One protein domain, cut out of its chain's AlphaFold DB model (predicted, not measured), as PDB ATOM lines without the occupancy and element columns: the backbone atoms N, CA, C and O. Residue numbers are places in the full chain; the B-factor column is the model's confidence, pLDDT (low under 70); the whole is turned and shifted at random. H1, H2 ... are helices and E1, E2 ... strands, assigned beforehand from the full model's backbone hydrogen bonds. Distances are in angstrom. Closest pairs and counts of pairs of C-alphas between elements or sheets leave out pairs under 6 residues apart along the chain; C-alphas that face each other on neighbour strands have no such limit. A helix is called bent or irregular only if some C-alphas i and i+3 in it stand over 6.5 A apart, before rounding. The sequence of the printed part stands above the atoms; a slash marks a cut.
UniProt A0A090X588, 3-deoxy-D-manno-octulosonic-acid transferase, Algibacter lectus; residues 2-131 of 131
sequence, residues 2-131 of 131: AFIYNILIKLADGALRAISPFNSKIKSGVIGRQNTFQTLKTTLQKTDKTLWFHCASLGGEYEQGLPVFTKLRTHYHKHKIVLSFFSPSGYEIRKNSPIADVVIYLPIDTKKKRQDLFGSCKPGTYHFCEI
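This is residues 2 to 131 of the 131 residues of the protein "3-deoxy-D-manno-octulosonic-acid transferase" of Algibacter lectus (UniProt A0A090X588). A small parallel sheet, E1, E2 and E3, has H3 and H4 over one face, while the kinked H2 packs on edge strand E3. The long H1 meets the first turns of H2 near its own last residues, and the two make a corner at one end of the domain; H5 lies on the far side of the sheet from H3 and H4, packing on H2 but not on the sheet, and residues 125 to 131 run back beside E1. The printed part has 130 residues with five named helices and three named strands, in the order H1 H2 E1 H3 E2 H4 E3 H5, and is mostly helix, with 76 residues in helices and 16 in strands. It is compact, with a radius of gyration of the C-alphas of 15.0 A, and spans 43 by 29 by 26 A, only just elongated.

H1, residues 2 to 22, touches H2, residues 24 to 43, with its residues 16 to 21 alone; the closest C-alphas, of Ser 20 and Lys 27, are 4.4 A apart, and the helices run opposite ways at a steep tilt of 65 degrees. H2 is the hub, touching three helices, and has a kink of 45 degrees near residue 37. It is on the sheet, only just at the sheet's level with a height of 4.0 A, and its closest C-alphas to E3, residues 102 to 105, are those of Arg 33 and Tyr 105, 5.3 A apart. E1, residues 50 to 55, and E2, residues 80 to 85, are parallel neighbours at 20 degrees, with N 53 and O 82 within hydrogen-bond range at 2.9 A. E2 and E3 are parallel at 24 degrees, with N 104 and O 83 at 2.9 A. H3, residues 58 to 75, lies over E1 at a height of 9.5 A, along the strands at 7 degrees on the local plane, and has a kink of 43 degrees near residue 67. H4, residues 88 to 94, is on the same face at a height of 8.1 A, only just over E2 alone, with 4 of its C-alphas falling on E2 and 2 on E3; H3 and H4 on this one face give two layers, helices and sheet. E1, H3, E2 and E2, H4, E3 are strand-helix-strand units, parallel neighbour strands with a helix between, each with a right-handed crossover. H2 touches H4 with its residues 25 to 29 alone, closest at the C-alphas of Gly 29 and Pro 88, 5.3 A. H5, residues 111 to 120, is not on the sheet; it touches H2 at a steep tilt of 43 degrees, closest at the C-alphas of Leu 40 and Ser 120, 6.8 A. Every O i to N i+4 pair is within hydrogen-bond range in H4 and H5, against 15 of 17 in H1, 14 of 16 in H2 and 10 of 14 in H3.

H1 begins at C-alpha 2, (1.401, 14.216, -39.048), and is 31.0 A long; H2 is 26.5 A, H3 23.5 A and H5 14.3 A. H1, H2 and H3 are irregular: C-alphas 18 and 21 are 7.1 A apart, 34 and 37 are 7.2 A apart, and 64 and 67 are 7.2 A apart. E1 begins at C-alpha 50, (22.114, 24.268, -56.821), and is 16.5 A long, E2 16.6 A, H4 10.0 A and E3 10.3 A. H5 ends at C-alpha 120, (16.951, 28.685, -49.526).

The two C-alphas farthest apart are those of Phe 22 and His 75, at 44.2 A. The printed part has no cut and ends at residue 131, the chain's last. No link is long. The mean pLDDT of the printed part is 85.9, and residues 122 to 131 are under 70.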
ATOM      1  N   ALA A   2       0.412  13.121 -39.038       77.50
ATOM      2  CA  ALA A   2       1.401  14.216 -39.048       77.50
ATOM      3  C   ALA A   2       1.480  15.048 -37.748       77.50
ATOM      4  O   ALA A   2       2.549  15.546 -37.409       77.50
ATOM      5  N   PHE A   3       0.378  15.218 -37.009       84.00
ATOM      6  CA  PHE A   3       0.367  16.017 -35.775       84.00
ATOM      7  C   PHE A   3       1.223  15.392 -34.662       84.00
ATOM      8  O   PHE A   3       2.129  16.046 -34.152       84.00
ATOM      9  N   ILE A   4       1.004  14.104 -34.366       88.94
ATOM     10  CA  ILE A   4       1.771  13.346 -33.365       88.94
ATOM     11  C   ILE A   4       3.251  13.298 -33.759       88.94
ATOM     12  O   ILE A   4       4.108  13.616 -32.941       88.94
ATOM     13  N   TYR A   5       3.551  13.009 -35.029       87.88
ATOM     14  CA  TYR A   5       4.924  13.025 -35.545       87.88
ATOM     15  C   TYR A   5       5.625  14.371 -35.301       87.88
ATOM     16  O   TYR A   5       6.730  14.411 -34.766       87.88
ATOM     17  N   ASN A   6       4.969  15.494 -35.619       86.56
ATOM     18  CA  ASN A   6       5.547  16.822 -35.394       86.56
ATOM     19  C   ASN A   6       5.782  17.119 -33.904       86.56
ATOM     20  O   ASN A   6       6.744  17.816 -33.581       86.56
ATOM     21  N   ILE A   7       4.923  16.628 -33.006       90.12
ATOM     22  CA  ILE A   7       5.127  16.763 -31.557       90.12
ATOM     23  C   ILE A   7       6.349  15.952 -31.129       90.12
ATOM     24  O   ILE A   7       7.251  16.512 -30.510       90.12
ATOM     25  N   LEU A   8       6.423  14.677 -31.516       92.50
ATOM     26  CA  LEU A   8       7.540  13.796 -31.173       92.50
ATOM     27  C   LEU A   8       8.880  14.349 -31.668       92.50
ATOM     28  O   LEU A   8       9.838  14.398 -30.904       92.50
ATOM     29  N   ILE A   9       8.939  14.853 -32.902       90.44
ATOM     30  CA  ILE A   9      10.159  15.455 -33.459       90.44
ATOM     31  C   ILE A   9      10.572  16.724 -32.701       90.44
ATOM     32  O   ILE A   9      11.761  16.942 -32.464       90.44
ATOM     33  N   LYS A  10       9.617  17.568 -32.294       89.56
ATOM     34  CA  LYS A  10       9.921  18.759 -31.483       89.56
ATOM     35  C   LYS A  10      10.410  18.385 -30.086       89.56
ATOM     36  O   LYS A  10      11.358  19.001 -29.606       89.56
ATOM     37  N   LEU A  11       9.792  17.383 -29.459       93.38
ATOM     38  CA  LEU A  11      10.231  16.855 -28.167       93.38
ATOM     39  C   LEU A  11      11.636  16.254 -28.272       93.38
ATOM     40  O   LEU A  11      12.476  16.547 -27.428       93.38
ATOM     41  N   ALA A  12      11.924  15.506 -29.340       91.75
ATOM     42  CA  ALA A  12      13.254  14.969 -29.607       91.75
ATOM     43  C   ALA A  12      14.303  16.081 -29.810       91.75
ATOM     44  O   ALA A  12      15.369  16.011 -29.205       91.75
ATOM     45  N   ASP A  13      14.012  17.137 -30.587       89.94
ATOM     46  CA  ASP A  13      14.913  18.304 -30.726       89.94
ATOM     47  C   ASP A  13      15.147  18.990 -29.367       89.94
ATOM     48  O   ASP A  13      16.277  19.351 -29.036       89.94
ATOM     49  N   GLY A  14      14.099  19.126 -28.548       92.44
ATOM     50  CA  GLY A  14      14.195  19.660 -27.187       92.44
ATOM     51  C   GLY A  14      15.074  18.804 -26.270       92.44
ATOM     52  O   GLY A  14      15.978  19.332 -25.624       92.44
ATOM     53  N   ALA A  15      14.867  17.487 -26.268       92.88
ATOM     54  CA  ALA A  15      15.655  16.539 -25.486       92.88
ATOM     55  C   ALA A  15      17.130  16.530 -25.919       92.88
ATOM     56  O   ALA A  15      18.020  16.603 -25.073       92.88
ATOM     57  N   LEU A  16      17.406  16.535 -27.228       90.44
ATOM     58  CA  LEU A  16      18.772  16.625 -27.754       90.44
ATOM     59  C   LEU A  16      19.473  17.909 -27.298       90.44
ATOM     60  O   LEU A  16      20.640  17.863 -26.915       90.44
ATOM     61  N   ARG A  17      18.770  19.047 -27.286       91.06
ATOM     62  CA  ARG A  17      19.312  20.313 -26.764       91.06
ATOM     63  C   ARG A  17      19.572  20.250 -25.262       91.06
ATOM     64  O   ARG A  17      20.628  20.705 -24.834       91.06
ATOM     65  N   ALA A  18      18.664  19.660 -24.488       93.25
ATOM     66  CA  ALA A  18      18.821  19.506 -23.042       93.25
ATOM     67  C   ALA A  18      20.004  18.596 -22.669       93.25
ATOM     68  O   ALA A  18      20.719  18.881 -21.713       93.25
ATOM     69  N   ILE A  19      20.247  17.538 -23.449       93.75
ATOM     70  CA  ILE A  19      21.351  16.588 -23.226       93.75
ATOM     71  C   ILE A  19      22.676  17.109 -23.815       93.75
ATOM     72  O   ILE A  19      23.755  16.712 -23.377       93.75
ATOM     73  N   SER A  20      22.623  18.034 -24.779       92.62
ATOM     74  CA  SER A  20      23.804  18.580 -25.459       92.62
ATOM     75  C   SER A  20      24.953  19.068 -24.557       92.62
ATOM     76  O   SER A  20      26.094  18.755 -24.896       92.62
ATOM     77  N   PRO A  21      24.754  19.761 -23.416       91.62
ATOM     78  CA  PRO A  21      25.876  20.154 -22.557       91.62
ATOM     79  C   PRO A  21      26.657  18.965 -21.976       91.62
ATOM     80  O   PRO A  21      27.830  19.129 -21.654       91.62
ATOM     81  N   PHE A  22      26.052  17.776 -21.896       93.38
ATOM     82  CA  PHE A  22      26.662  16.577 -21.312       93.38
ATOM     83  C   PHE A  22      27.385  15.691 -22.338       93.38
ATOM     84  O   PHE A  22      28.089  14.760 -21.957       93.38
ATOM     85  N   ASN A  23      27.231  15.951 -23.642       91.44
ATOM     86  CA  ASN A  23      27.865  15.153 -24.692       91.44
ATOM     87  C   ASN A  23      28.355  16.039 -25.845       91.44
ATOM     88  O   ASN A  23      27.561  16.618 -26.587       91.44
ATOM     89  N   SER A  24      29.676  16.093 -26.037       88.75
ATOM     90  CA  SER A  24      30.322  16.926 -27.061       88.75
ATOM     91  C   SER A  24      29.840  16.623 -28.483       88.75
ATOM     92  O   SER A  24      29.635  17.547 -29.267       88.75
ATOM     93  N   LYS A  25      29.573  15.352 -28.810       87.38
ATOM     94  CA  LYS A  25      29.076  14.936 -30.130       87.38
ATOM     95  C   LYS A  25      27.655  15.443 -30.383       87.38
ATOM     96  O   LYS A  25      27.367  15.954 -31.467       87.38
ATOM     97  N   ILE A  26      26.778  15.343 -29.381       88.75
ATOM     98  CA  ILE A  26      25.410  15.883 -29.457       88.75
ATOM     99  C   ILE A  26      25.457  17.411 -29.538       88.75
ATOM    100  O   ILE A  26      24.769  17.998 -30.373       88.75
ATOM    101  N   LYS A  27      26.317  18.055 -28.740       91.69
ATOM    102  CA  LYS A  27      26.542  19.506 -28.771       91.69
ATOM    103  C   LYS A  27      26.922  20.011 -30.157       91.69
ATOM    104  O   LYS A  27      26.268  20.929 -30.651       91.69
ATOM    105  N   SER A  28      27.910  19.394 -30.804       90.31
ATOM    106  CA  SER A  28      28.318  19.770 -32.163       90.31
ATOM    107  C   SER A  28      27.173  19.619 -33.165       90.31
ATOM    108  O   SER A  28      26.936  20.522 -33.965       90.31
ATOM    109  N   GLY A  29      26.391  18.538 -33.066       90.38
ATOM    110  CA  GLY A  29      25.210  18.340 -33.910       90.38
ATOM    111  C   GLY A  29      24.122  19.399 -33.695       90.38
ATOM    112  O   GLY A  29      23.546  19.897 -34.663       90.38
ATOM    113  N   VAL A  30      23.849  19.780 -32.444       91.56
ATOM    114  CA  VAL A  30      22.862  20.818 -32.107       91.56
ATOM    115  C   VAL A  30      23.313  22.188 -32.617       91.56
ATOM    116  O   VAL A  30      22.540  22.863 -33.298       91.56
ATOM    117  N   ILE A  31      24.557  22.586 -32.333       91.19
ATOM    118  CA  ILE A  31      25.113  23.881 -32.760       91.19
ATOM    119  C   ILE A  31      25.184  23.953 -34.291       91.19
ATOM    120  O   ILE A  31      24.734  24.923 -34.900       91.19
ATOM    121  N   GLY A  32      25.674  22.900 -34.940       91.19
ATOM    122  CA  GLY A  32      25.788  22.863 -36.392       91.19
ATOM    123  C   GLY A  32      24.440  22.947 -37.121       91.19
ATOM    124  O   GLY A  32      24.313  23.655 -38.125       91.19
ATOM    125  N   ARG A  33      23.389  22.309 -36.585       92.25
ATOM    126  CA  ARG A  33      22.019  22.437 -37.122       92.25
ATOM    127  C   ARG A  33      21.434  23.837 -36.936       92.25
ATOM    128  O   ARG A  33      20.622  24.254 -37.759       92.25
ATOM    129  N   GLN A  34      21.824  24.568 -35.891       90.88
ATOM    130  CA  GLN A  34      21.407  25.965 -35.709       90.88
ATOM    131  C   GLN A  34      22.049  26.884 -36.756       90.88
ATOM    132  O   GLN A  34      21.372  27.754 -37.302       90.88
ATOM    133  N   ASN A  35      23.310  26.628 -37.113       91.81
ATOM    134  CA  ASN A  35      24.050  27.441 -38.082       91.81
ATOM    135  C   ASN A  35      23.678  27.160 -39.547       91.81
ATOM    136  O   ASN A  35      23.952  27.983 -40.415       91.81
ATOM    137  N   THR A  36      23.007  26.041 -39.826       92.88
ATOM    138  CA  THR A  36      22.697  25.562 -41.187       92.88
ATOM    139  C   THR A  36      22.078  26.631 -42.094       92.88
ATOM    140  O   THR A  36      22.575  26.872 -43.191       92.88
ATOM    141  N   PHE A  37      21.016  27.307 -41.647       91.44
ATOM    142  CA  PHE A  37      20.346  28.314 -42.477       91.44
ATOM    143  C   PHE A  37      21.169  29.586 -42.647       91.44
ATOM    144  O   PHE A  37      21.070  30.235 -43.685       91.44
ATOM    145  N   GLN A  38      21.981  29.944 -41.650       91.88
ATOM    146  CA  GLN A  38      22.882  31.082 -41.767       91.88
ATOM    147  C   GLN A  38      23.959  30.793 -42.816       91.88
ATOM    148  O   GLN A  38      24.165  31.607 -43.710       91.88
ATOM    149  N   THR A  39      24.572  29.607 -42.771       92.00
ATOM    150  CA  THR A  39      25.553  29.161 -43.768       92.00
ATOM    151  C   THR A  39      24.949  29.142 -45.172       92.00
ATOM    152  O   THR A  39      25.525  29.727 -46.083       92.00
ATOM    153  N   LEU A  40      23.754  28.565 -45.351       90.88
ATOM    154  CA  LEU A  40      23.081  28.554 -46.656       90.88
ATOM    155  C   LEU A  40      22.843  29.966 -47.200       90.88
ATOM    156  O   LEU A  40      23.139  30.222 -48.362       90.88
ATOM    157  N   LYS A  41      22.354  30.892 -46.368       89.19
ATOM    158  CA  LYS A  41      22.089  32.281 -46.779       89.19
ATOM    159  C   LYS A  41      23.356  33.064 -47.116       89.19
ATOM    160  O   LYS A  41      23.301  33.948 -47.960       89.19
ATOM    161  N   THR A  42      24.465  32.783 -46.436       90.38
ATOM    162  CA  THR A  42      25.741  33.464 -46.689       90.38
ATOM    163  C   THR A  42      26.449  32.906 -47.925       90.38
ATOM    164  O   THR A  42      27.132  33.658 -48.613       90.38
ATOM    165  N   THR A  43      26.288  31.615 -48.227       89.50
ATOM    166  CA  THR A  43      27.010  30.965 -49.332       89.50
ATOM    167  C   THR A  43      26.224  30.914 -50.643       89.50
ATOM    168  O   THR A  43      26.842  30.933 -51.705       89.50
ATOM    169  N   LEU A  44      24.890  30.838 -50.594       89.69
ATOM    170  CA  LEU A  44      24.046  30.714 -51.783       89.69
ATOM    171  C   LEU A  44      23.342  32.028 -52.112       89.69
ATOM    172  O   LEU A  44      22.715  32.657 -51.255       89.69
ATOM    173  N   GLN A  45      23.369  32.398 -53.387       86.38
ATOM    174  CA  GLN A  45      22.544  33.466 -53.933       86.38
ATOM    175  C   GLN A  45      21.270  32.892 -54.556       86.38
ATOM    176  O   GLN A  45      21.240  31.774 -55.065       86.38
ATOM    177  N   LYS A  46      20.194  33.689 -54.598       80.50
ATOM    178  CA  LYS A  46      18.916  33.278 -55.220       80.50
ATOM    179  C   LYS A  46      19.034  32.969 -56.720       80.50
ATOM    180  O   LYS A  46      18.151  32.336 -57.298       80.50
ATOM    181  N   THR A  47      20.083  33.467 -57.362       83.38
ATOM    182  CA  THR A  47      20.395  33.268 -58.781       83.38
ATOM    183  C   THR A  47      21.151  31.970 -59.046       83.38
ATOM    184  O   THR A  47      21.122  31.499 -60.187       83.38
ATOM    185  N   ASP A  48      21.769  31.372 -58.025       87.06
ATOM    186  CA  ASP A  48      22.587  30.175 -58.177       87.06
ATOM    187  C   ASP A  48      21.740  28.963 -58.576       87.06
ATOM    188  O   ASP A  48      20.602  28.771 -58.132       87.06
ATOM    189  N   LYS A  49      22.315  28.117 -59.433       87.06
ATOM    190  CA  LYS A  49      21.796  26.771 -59.670       87.06
ATOM    191  C   LYS A  49      22.445  25.837 -58.665       87.06
ATOM    192  O   LYS A  49      23.671  25.795 -58.585       87.06
ATOM    193  N   THR A  50      21.637  25.080 -57.940       88.00
ATOM    194  CA  THR A  50      22.114  24.268 -56.821       88.00
ATOM    195  C   THR A  50      21.860  22.793 -57.084       88.00
ATOM    196  O   THR A  50      20.760  22.436 -57.492       88.00
ATOM    197  N   LEU A  51      22.861  21.954 -56.824       87.69
ATOM    198  CA  LEU A  51      22.720  20.509 -56.658       87.69
ATOM    199  C   LEU A  51      22.862  20.198 -55.174       87.69
ATOM    200  O   LEU A  51      23.765  20.722 -54.525       87.69
ATOM    201  N   TRP A  52      21.990  19.357 -54.631       88.56
ATOM    202  CA  TRP A  52      22.008  19.044 -53.208       88.56
ATOM    203  C   TRP A  52      22.045  17.540 -52.970       88.56
ATOM    204  O   TRP A  52      21.089  16.845 -53.289       88.56
ATOM    205  N   PHE A  53      23.132  17.078 -52.353       87.81
ATOM    206  CA  PHE A  53      23.338  15.701 -51.916       87.81
ATOM    207  C   PHE A  53      23.185  15.574 -50.402       87.81
ATOM    208  O   PHE A  53      23.601  16.460 -49.646       87.81
ATOM    209  N   HIS A  54      22.622  14.454 -49.959       89.25
ATOM    210  CA  HIS A  54      22.523  14.121 -48.548       89.25
ATOM    211  C   HIS A  54      23.258  12.814 -48.264       89.25
ATOM    212  O   HIS A  54      23.081  11.840 -48.979       89.25
ATOM    213  N   CYS A  55      24.055  12.801 -47.199       88.81
ATOM    214  CA  CYS A  55      24.624  11.580 -46.648       88.81
ATOM    215  C   CYS A  55      24.321  11.533 -45.146       88.81
ATOM    216  O   CYS A  55      24.765  12.386 -44.372       88.81
ATOM    217  N   ALA A  56      23.589  10.539 -44.673       85.19
ATOM    218  CA  ALA A  56      23.371  10.286 -43.263       85.19
ATOM    219  C   ALA A  56      24.693   9.999 -42.527       85.19
ATOM    220  O   ALA A  56      24.862  10.434 -41.377       85.19
ATOM    221  N   SER A  57      25.654   9.337 -43.187       82.06
ATOM    222  CA  SER A  57      26.929   8.912 -42.591       82.06
ATOM    223  C   SER A  57      28.155   9.099 -43.502       82.06
ATOM    224  O   SER A  57      28.038   9.313 -44.704       82.06
ATOM    225  N   LEU A  58      29.352   9.045 -42.901       82.94
ATOM    226  CA  LEU A  58      30.626   9.177 -43.617       82.94
ATOM    227  C   LEU A  58      31.023   7.891 -44.358       82.94
ATOM    228  O   LEU A  58      31.201   7.917 -45.567       82.94
ATOM    229  N   GLY A  59      31.183   6.788 -43.619       74.38
ATOM    230  CA  GLY A  59      31.784   5.554 -44.143       74.38
ATOM    231  C   GLY A  59      30.843   4.671 -44.964       74.38
ATOM    232  O   GLY A  59      31.306   3.829 -45.717       74.38
ATOM    233  N   GLY A  60      29.526   4.844 -44.829       75.19
ATOM    234  CA  GLY A  60      28.567   4.163 -45.700       75.19
ATOM    235  C   GLY A  60      28.369   4.957 -46.983       75.19
ATOM    236  O   GLY A  60      28.900   4.637 -48.037       75.19
ATOM    237  N   GLU A  61      27.630   6.047 -46.853       82.44
ATOM    238  CA  GLU A  61      26.982   6.711 -47.984       82.44
ATOM    239  C   GLU A  61      27.915   7.687 -48.705       82.44
ATOM    240  O   GLU A  61      28.015   7.697 -49.932       82.44
ATOM    241  N   TYR A  62      28.662   8.497 -47.945       87.19
ATOM    242  CA  TYR A  62      29.551   9.490 -48.545       87.19
ATOM    243  C   TYR A  62      30.740   8.847 -49.266       87.19
ATOM    244  O   TYR A  62      31.083   9.276 -50.366       87.19
ATOM    245  N   GLU A  63      31.377   7.835 -48.673       86.75
ATOM    246  CA  GLU A  63      32.519   7.153 -49.296       86.75
ATOM    247  C   GLU A  63      32.118   6.380 -50.556       86.75
ATOM    248  O   GLU A  63      32.808   6.486 -51.571       86.75
ATOM    249  N   GLN A  64      30.972   5.692 -50.538       86.19
ATOM    250  CA  GLN A  64      30.438   5.013 -51.725       86.19
ATOM    251  C   GLN A  64      30.005   6.009 -52.810       86.19
ATOM    252  O   GLN A  64      30.207   5.765 -53.999       86.19
ATOM    253  N   GLY A  65      29.472   7.167 -52.412       86.56
ATOM    254  CA  GLY A  65      29.076   8.240 -53.321       86.56
ATOM    255  C   GLY A  65      30.210   9.090 -53.877       86.56
ATOM    256  O   GLY A  65      30.028   9.781 -54.883       86.56
ATOM    257  N   LEU A  66      31.392   9.050 -53.264       88.06
ATOM    258  CA  LEU A  66      32.516   9.923 -53.594       88.06
ATOM    259  C   LEU A  66      32.915   9.907 -55.085       88.06
ATOM    260  O   LEU A  66      33.117  10.993 -55.649       88.06
ATOM    261  N   PRO A  67      32.989   8.745 -55.772       89.12
ATOM    262  CA  PRO A  67      33.286   8.702 -57.203       89.12
ATOM    263  C   PRO A  67      32.205   9.398 -58.043       89.12
ATOM    264  O   PRO A  67      32.520  10.134 -58.983       89.12
ATOM    265  N   VAL A  68      30.934   9.227 -57.662       88.25
ATOM    266  CA  VAL A  68      29.783   9.848 -58.332       88.25
ATOM    267  C   VAL A  68      29.815  11.359 -58.137       88.25
ATOM    268  O   VAL A  68      29.738  12.102 -59.116       88.25
ATOM    269  N   PHE A  69      30.017  11.837 -56.906       86.75
ATOM    270  CA  PHE A  69      30.106  13.270 -56.618       86.75
ATOM    271  C   PHE A  69      31.256  13.937 -57.370       86.75
ATOM    272  O   PHE A  69      31.086  15.025 -57.923       86.75
ATOM    273  N   THR A  70      32.407  13.268 -57.446       88.81
ATOM    274  CA  THR A  70      33.573  13.772 -58.181       88.81
ATOM    275  C   THR A  70      33.249  13.930 -59.663       88.81
ATOM    276  O   THR A  70      33.493  14.989 -60.245       88.81
ATOM    277  N   LYS A  71      32.623  12.919 -60.279       89.38
ATOM    278  CA  LYS A  71      32.225  12.991 -61.687       89.38
ATOM    279  C   LYS A  71      31.169  14.075 -61.912       89.38
ATOM    280  O   LYS A  71      31.328  14.900 -62.810       89.38
ATOM    281  N   LEU A  72      30.149  14.154 -61.059       86.44
ATOM    282  CA  LEU A  72      29.121  15.195 -61.135       86.44
ATOM    283  C   LEU A  72      29.711  16.602 -60.993       86.44
ATOM    284  O   LEU A  72      29.323  17.487 -61.753       86.44
ATOM    285  N   ARG A  73      30.700  16.816 -60.115       86.19
ATOM    286  CA  ARG A  73      31.382  18.114 -59.996       86.19
ATOM    287  C   ARG A  73      32.044  18.537 -61.306       86.19
ATOM    288  O   ARG A  73      31.976  19.715 -61.653       86.19
ATOM    289  N   THR A  74      32.619  17.596 -62.060       88.75
ATOM    290  CA  THR A  74      33.205  17.899 -63.381       88.75
ATOM    291  C   THR A  74      32.149  18.278 -64.424       88.75
ATOM    292  O   THR A  74      32.347  19.227 -65.180       88.75
ATOM    293  N   HIS A  75      30.994  17.604 -64.435       88.12
ATOM    294  CA  HIS A  75      29.914  17.907 -65.381       88.12
ATOM    295  C   HIS A  75      29.174  19.208 -65.033       88.12
ATOM    296  O   HIS A  75      28.841  19.996 -65.920       88.12
ATOM    297  N   TYR A  76      28.969  19.479 -63.745       86.94
ATOM    298  CA  TYR A  76      28.171  20.596 -63.243       86.94
ATOM    299  C   TYR A  76      29.027  21.708 -62.615       86.94
ATOM    300  O   TYR A  76      28.685  22.254 -61.571       86.94
ATOM    301  N   HIS A  77      30.105  22.116 -63.288       85.44
ATOM    302  CA  HIS A  77      31.043  23.149 -62.814       85.44
ATOM    303  C   HIS A  77      30.405  24.525 -62.519       85.44
ATOM    304  O   HIS A  77      30.938  25.288 -61.718       85.44
ATOM    305  N   LYS A  78      29.263  24.857 -63.143       87.75
ATOM    306  CA  LYS A  78      28.510  26.107 -62.889       87.75
ATOM    307  C   LYS A  78      27.475  25.997 -61.765       87.75
ATOM    308  O   LYS A  78      26.816  26.990 -61.469       87.75
ATOM    309  N   HIS A  79      27.268  24.808 -61.197       89.19
ATOM    310  CA  HIS A  79      26.283  24.597 -60.139       89.19
ATOM    311  C   HIS A  79      26.969  24.620 -58.780       89.19
ATOM    312  O   HIS A  79      28.038  24.037 -58.596       89.19
ATOM    313  N   LYS A  80      26.314  25.258 -57.813       90.00
ATOM    314  CA  LYS A  80      26.698  25.173 -56.411       90.00
ATOM    315  C   LYS A  80      26.295  23.816 -55.862       90.00
ATOM    316  O   LYS A  80      25.144  23.413 -56.003       90.00
ATOM    317  N   ILE A  81      27.231  23.112 -55.244       90.12
ATOM    318  CA  ILE A  81      26.970  21.823 -54.615       90.12
ATOM    319  C   ILE A  81      26.793  22.028 -53.113       90.12
ATOM    320  O   ILE A  81      27.706  22.486 -52.425       90.12
ATOM    321  N   VAL A  82      25.613  21.666 -52.620       91.12
ATOM    322  CA  VAL A  82      25.281  21.575 -51.196       91.12
ATOM    323  C   VAL A  82      25.419  20.119 -50.780       91.12
ATOM    324  O   VAL A  82      24.822  19.237 -51.396       91.12
ATOM    325  N   LEU A  83      26.171  19.862 -49.718       91.50
ATOM    326  CA  LEU A  83      26.271  18.542 -49.105       91.50
ATOM    327  C   LEU A  83      25.751  18.614 -47.670       91.50
ATOM    328  O   LEU A  83      26.262  19.391 -46.864       91.50
ATOM    329  N   SER A  84      24.735  17.821 -47.338       92.31
ATOM    330  CA  SER A  84      24.198  17.767 -45.978       92.31
ATOM    331  C   SER A  84      24.531  16.455 -45.280       92.31
ATOM    332  O   SER A  84      24.347  15.382 -45.849       92.31
ATOM    333  N   PHE A  85      24.929  16.540 -44.009       91.94
ATOM    334  CA  PHE A  85      25.134  15.373 -43.153       91.94
ATOM    335  C   PHE A  85      24.114  15.285 -42.023       91.94
ATOM    336  O   PHE A  85      23.772  16.292 -41.398       91.94
ATOM    337  N   PHE A  86      23.649  14.073 -41.713       89.06
ATOM    338  CA  PHE A  86      22.867  13.845 -40.493       89.06
ATOM    339  C   PHE A  86      23.779  13.620 -39.276       89.06
ATOM    340  O   PHE A  86      23.546  14.192 -38.204       89.06
ATOM    341  N   SER A  87      24.832  12.814 -39.446       86.44
ATOM    342  CA  SER A  87      25.794  12.473 -38.394       86.44
ATOM    343  C   SER A  87      26.840  13.577 -38.152       86.44
ATOM    344  O   SER A  87      27.486  14.017 -39.108       86.44
ATOM    345  N   PRO A  88      27.113  13.957 -36.882       86.50
ATOM    346  CA  PRO A  88      28.215  14.860 -36.525       86.50
ATOM    347  C   PRO A  88      29.578  14.411 -37.031       86.50
ATOM    348  O   PRO A  88      30.364  15.228 -37.492       86.50
ATOM    349  N   SER A  89      29.851  13.107 -37.014       85.62
ATOM    350  CA  SER A  89      31.140  12.584 -37.471       85.62
ATOM    351  C   SER A  89      31.368  12.838 -38.966       85.62
ATOM    352  O   SER A  89      32.480  13.177 -39.354       85.62
ATOM    353  N   GLY A  90      30.324  12.731 -39.798       86.25
ATOM    354  CA  GLY A  90      30.437  13.017 -41.232       86.25
ATOM    355  C   GLY A  90      30.663  14.495 -41.514       86.25
ATOM    356  O   GLY A  90      31.583  14.846 -42.251       86.25
ATOM    357  N   TYR A  91      29.893  15.361 -40.852       91.06
ATOM    358  CA  TYR A  91      30.067  16.803 -40.979       91.06
ATOM    359  C   TYR A  91      31.461  17.254 -40.532       91.06
ATOM    360  O   TYR A  91      32.147  17.923 -41.295       91.06
ATOM    361  N   GLU A  92      31.916  16.883 -39.332       89.31
ATOM    362  CA  GLU A  92      33.183  17.407 -38.803       89.31
ATOM    363  C   GLU A  92      34.391  17.025 -39.664       89.31
ATOM    364  O   GLU A  92      35.302  17.837 -39.828       89.31
ATOM    365  N   ILE A  93      34.374  15.827 -40.259       89.38
ATOM    366  CA  ILE A  93      35.451  15.338 -41.129       89.38
ATOM    367  C   ILE A  93      35.377  15.971 -42.528       89.38
ATOM    368  O   ILE A  93      36.412  16.223 -43.145       89.38
ATOM    369  N   ARG A  94      34.172  16.244 -43.052       91.19
ATOM    370  CA  ARG A  94      33.970  16.684 -44.448       91.19
ATOM    371  C   ARG A  94      33.477  18.116 -44.615       91.19
ATOM    372  O   ARG A  94      33.259  18.521 -45.751       91.19
ATOM    373  N   LYS A  95      33.369  18.917 -43.553       89.62
ATOM    374  CA  LYS A  95      32.913  20.322 -43.611       89.62
ATOM    375  C   LYS A  95      33.689  21.207 -44.591       89.62
ATOM    376  O   LYS A  95      33.120  22.146 -45.128       89.62
ATOM    377  N   ASN A  96      34.951  20.864 -44.861       88.38
ATOM    378  CA  ASN A  96      35.832  21.561 -45.805       88.38
ATOM    379  C   ASN A  96      36.102  20.738 -47.081       88.38
ATOM    380  O   ASN A  96      37.147  20.885 -47.711       88.38
ATOM    381  N   SER A  97      35.210  19.807 -47.431       87.88
ATOM    382  CA  SER A  97      35.368  18.947 -48.606       87.88
ATOM    383  C   SER A  97      35.397  19.783 -49.896       87.88
ATOM    384  O   SER A  97      34.432  20.502 -50.151       87.88
ATOM    385  N   PRO A  98      36.410  19.626 -50.773       87.38
ATOM    386  CA  PRO A  98      36.525  20.404 -52.014       87.38
ATOM    387  C   PRO A  98      35.443  20.068 -53.055       87.38
ATOM    388  O   PRO A  98      35.289  20.759 -54.059       87.38
ATOM    389  N   ILE A  99      34.698  18.985 -52.829       87.38
ATOM    390  CA  ILE A  99      33.650  18.494 -53.729       87.38
ATOM    391  C   ILE A  99      32.357  19.309 -53.595       87.38
ATOM    392  O   ILE A  99      31.567  19.354 -54.537       87.38
ATOM    393  N   ALA A 100      32.145  19.967 -52.453       91.31
ATOM    394  CA  ALA A 100      30.959  20.770 -52.188       91.31
ATOM    395  C   ALA A 100      31.342  22.243 -52.007       91.31
ATOM    396  O   ALA A 100      32.361  22.555 -51.399       91.31
ATOM    397  N   ASP A 101      30.508  23.155 -52.507       92.06
ATOM    398  CA  ASP A 101      30.666  24.590 -52.245       92.06
ATOM    399  C   ASP A 101      30.203  24.949 -50.828       92.06
ATOM    400  O   ASP A 101      30.673  25.923 -50.244       92.06
ATOM    401  N   VAL A 102      29.267  24.170 -50.276       92.94
ATOM    402  CA  VAL A 102      28.801  24.330 -48.901       92.94
ATOM    403  C   VAL A 102      28.456  22.981 -48.286       92.94
ATOM    404  O   VAL A 102      27.760  22.158 -48.884       92.94
ATOM    405  N   VAL A 103      28.927  22.767 -47.059       94.12
ATOM    406  CA  VAL A 103      28.605  21.587 -46.259       94.12
ATOM    407  C   VAL A 103      27.808  22.026 -45.043       94.12
ATOM    408  O   VAL A 103      28.212  22.934 -44.314       94.12
ATOM    409  N   ILE A 104      26.660  21.394 -44.822       94.00
ATOM    410  CA  ILE A 104      25.737  21.728 -43.736       94.00
ATOM    411  C   ILE A 104      25.329  20.486 -42.954       94.00
ATOM    412  O   ILE A 104      25.467  19.352 -43.409       94.00
ATOM    413  N   TYR A 105      24.759  20.702 -41.775       93.75
ATOM    414  CA  TYR A 105      23.948  19.671 -41.154       93.75
ATOM    415  C   TYR A 105      22.567  19.645 -41.803       93.75
ATOM    416  O   TYR A 105      21.994  20.688 -42.106       93.75
ATOM    417  N   LEU A 106      21.989  18.457 -41.973       92.06
ATOM    418  CA  LEU A 106      20.577  18.369 -42.324       92.06
ATOM    419  C   LEU A 106      19.755  18.949 -41.155       92.06
ATOM    420  O   LEU A 106      19.942  18.523 -40.010       92.06
ATOM    421  N   PRO A 107      18.856  19.921 -41.369       91.06
ATOM    422  CA  PRO A 107      18.038  20.439 -40.283       91.06
ATOM    423  C   PRO A 107      17.048  19.371 -39.795       91.06
ATOM    424  O   PRO A 107      16.700  18.442 -40.514       91.06
ATOM    425  N   ILE A 108      16.585  19.499 -38.549       89.81
ATOM    426  CA  ILE A 108      15.545  18.607 -38.009       89.81
ATOM    427  C   ILE A 108      14.287  18.691 -38.878       89.81
ATOM    428  O   ILE A 108      13.863  19.795 -39.239       89.81
ATOM    429  N   ASP A 109      13.677  17.536 -39.142       87.62
ATOM    430  CA  ASP A 109      12.536  17.369 -40.040       87.62
ATOM    431  C   ASP A 109      11.221  17.941 -39.473       87.62
ATOM    432  O   ASP A 109      10.258  17.253 -39.144       87.62
ATOM    433  N   THR A 110      11.182  19.261 -39.339       87.62
ATOM    434  CA  THR A 110       9.967  20.011 -39.018       87.62
ATOM    435  C   THR A 110       9.456  20.691 -40.275       87.62
ATOM    436  O   THR A 110      10.240  21.169 -41.098       87.62
ATOM    437  N   LYS A 111       8.129  20.820 -40.392       85.44
ATOM    438  CA  LYS A 111       7.483  21.475 -41.541       85.44
ATOM    439  C   LYS A 111       8.104  22.840 -41.879       85.44
ATOM    440  O   LYS A 111       8.377  23.101 -43.043       85.44
ATOM    441  N   LYS A 112       8.374  23.671 -40.862       86.75
ATOM    442  CA  LYS A 112       8.995  24.994 -41.028       86.75
ATOM    443  C   LYS A 112      10.413  24.895 -41.600       86.75
ATOM    444  O   LYS A 112      10.692  25.495 -42.626       86.75
ATOM    445  N   LYS A 113      11.280  24.074 -40.993       88.69
ATOM    446  CA  LYS A 113      12.672  23.916 -41.445       88.69
ATOM    447  C   LYS A 113      12.758  23.352 -42.865       88.69
ATOM    448  O   LYS A 113      13.615  23.788 -43.622       88.69
ATOM    449  N   ARG A 114      11.860  22.436 -43.250       85.25
ATOM    450  CA  ARG A 114      11.768  21.969 -44.642       85.25
ATOM    451  C   ARG A 114      11.427  23.107 -45.601       85.25
ATOM    452  O   ARG A 114      12.101  23.260 -46.610       85.25
ATOM    453  N   GLN A 115      10.410  23.908 -45.284       85.69
ATOM    454  CA  GLN A 115      10.025  25.059 -46.110       85.69
ATOM    455  C   GLN A 115      11.173  26.065 -46.241       85.69
ATOM    456  O   GLN A 115      11.475  26.495 -47.349       85.69
ATOM    457  N   ASP A 116      11.854  26.374 -45.137       87.06
ATOM    458  CA  ASP A 116      13.008  27.276 -45.130       87.06
ATOM    459  C   ASP A 116      14.163  26.725 -45.989       87.06
ATOM    460  O   ASP A 116      14.829  27.473 -46.704       87.06
ATOM    461  N   LEU A 117      14.389  25.409 -45.954       85.88
ATOM    462  CA  LEU A 117      15.452  24.734 -46.698       85.88
ATOM    463  C   LEU A 117      15.185  24.731 -48.204       85.88
ATOM    464  O   LEU A 117      16.041  25.159 -48.977       85.88
ATOM    465  N   PHE A 118      13.976  24.332 -48.608       81.81
ATOM    466  CA  PHE A 118      13.543  24.389 -50.005       81.81
ATOM    467  C   PHE A 118      13.422  25.823 -50.525       81.81
ATOM    468  O   PHE A 118      13.596  26.043 -51.714       81.81
ATOM    469  N   GLY A 119      13.142  26.801 -49.661       81.94
ATOM    470  CA  GLY A 119      13.150  28.218 -50.029       81.94
ATOM    471  C   GLY A 119      14.556  28.816 -50.152       81.94
ATOM    472  O   GLY A 119      14.740  29.798 -50.867       81.94
ATOM    473  N   SER A 120      15.549  28.237 -49.467       79.81
ATOM    474  CA  SER A 120      16.951  28.685 -49.526       79.81
ATOM    475  C   SER A 120      17.687  28.166 -50.763       79.81
ATOM    476  O   SER A 120      18.703  28.736 -51.150       79.81
ATOM    477  N   CYS A 121      17.180  27.107 -51.395       72.94
ATOM    478  CA  CYS A 121      17.716  26.554 -52.634       72.94
ATOM    479  C   CYS A 121      16.760  26.894 -53.788       72.94
ATOM    480  O   CYS A 121      15.544  26.851 -53.633       72.94
ATOM    481  N   LYS A 122      17.271  27.262 -54.965       67.94
ATOM    482  CA  LYS A 122      16.391  27.550 -56.106       67.94
ATOM    483  C   LYS A 122      15.767  26.246 -56.638       67.94
ATOM    484  O   LYS A 122      16.492  25.265 -56.813       67.94
ATOM    485  N   PRO A 123      14.464  26.217 -56.980       52.16
ATOM    486  CA  PRO A 123      13.874  25.084 -57.678       52.16
ATOM    487  C   PRO A 123      14.400  25.046 -59.113       52.16
ATOM    488  O   PRO A 123      14.042  25.873 -59.946       52.16
ATOM    489  N   GLY A 124      15.319  24.123 -59.387       52.25
ATOM    490  CA  GLY A 124      15.900  23.960 -60.717       52.25
ATOM    491  C   GLY A 124      16.505  22.583 -60.934       52.25
ATOM    492  O   GLY A 124      16.282  21.992 -61.986       52.25
ATOM    493  N   THR A 125      17.228  22.028 -59.955       52.97
ATOM    494  CA  THR A 125      17.748  20.653 -60.053       52.97
ATOM    495  C   THR A 125      18.070  20.095 -58.666       52.97
ATOM    496  O   THR A 125      19.210  20.080 -58.221       52.97
ATOM    497  N   TYR A 126      17.050  19.628 -57.947       56.06
ATOM    498  CA  TYR A 126      17.280  18.817 -56.753       56.06
ATOM    499  C   TYR A 126      17.587  17.394 -57.206       56.06
ATOM    500  O   TYR A 126      16.732  16.731 -57.788       56.06
ATOM    501  N   HIS A 127      18.808  16.930 -56.988       53.75
ATOM    502  CA  HIS A 127      19.141  15.512 -57.084       53.75
ATOM    503  C   HIS A 127      19.458  15.039 -55.682       53.75
ATOM    504  O   HIS A 127      20.615  14.946 -55.290       53.75
ATOM    505  N   PHE A 128      18.387  14.808 -54.925       52.66
ATOM    506  CA  PHE A 128      18.483  14.153 -53.636       52.66
ATOM    507  C   PHE A 128      18.911  12.707 -53.892       52.66
ATOM    508  O   PHE A 128      18.100  11.867 -54.267       52.66
ATOM    509  N   CYS A 129      20.209  12.458 -53.775       52.91
ATOM    510  CA  CYS A 129      20.749  11.116 -53.697       52.91
ATOM    511  C   CYS A 129      20.966  10.848 -52.211       52.91
ATOM    512  O   CYS A 129      21.918  11.379 -51.641       52.91
ATOM    513  N   GLU A 130      20.044  10.115 -51.589       55.81
ATOM    514  CA  GLU A 130      20.424   9.212 -50.502       55.81
ATOM    515  C   GLU A 130      21.228   8.094 -51.167       55.81
ATOM    516  O   GLU A 130      20.783   7.527 -52.169       55.81
ATOM    517  N   ILE A 131      22.452   7.878 -50.701       53.03
ATOM    518  CA  ILE A 131      23.306   6.760 -51.124       53.03
ATOM    519  C   ILE A 131      23.313   5.763 -49.985       53.03
ATOM    520  O   ILE A 131      23.312   6.250 -48.840       53.03
TER     521      ILE A 131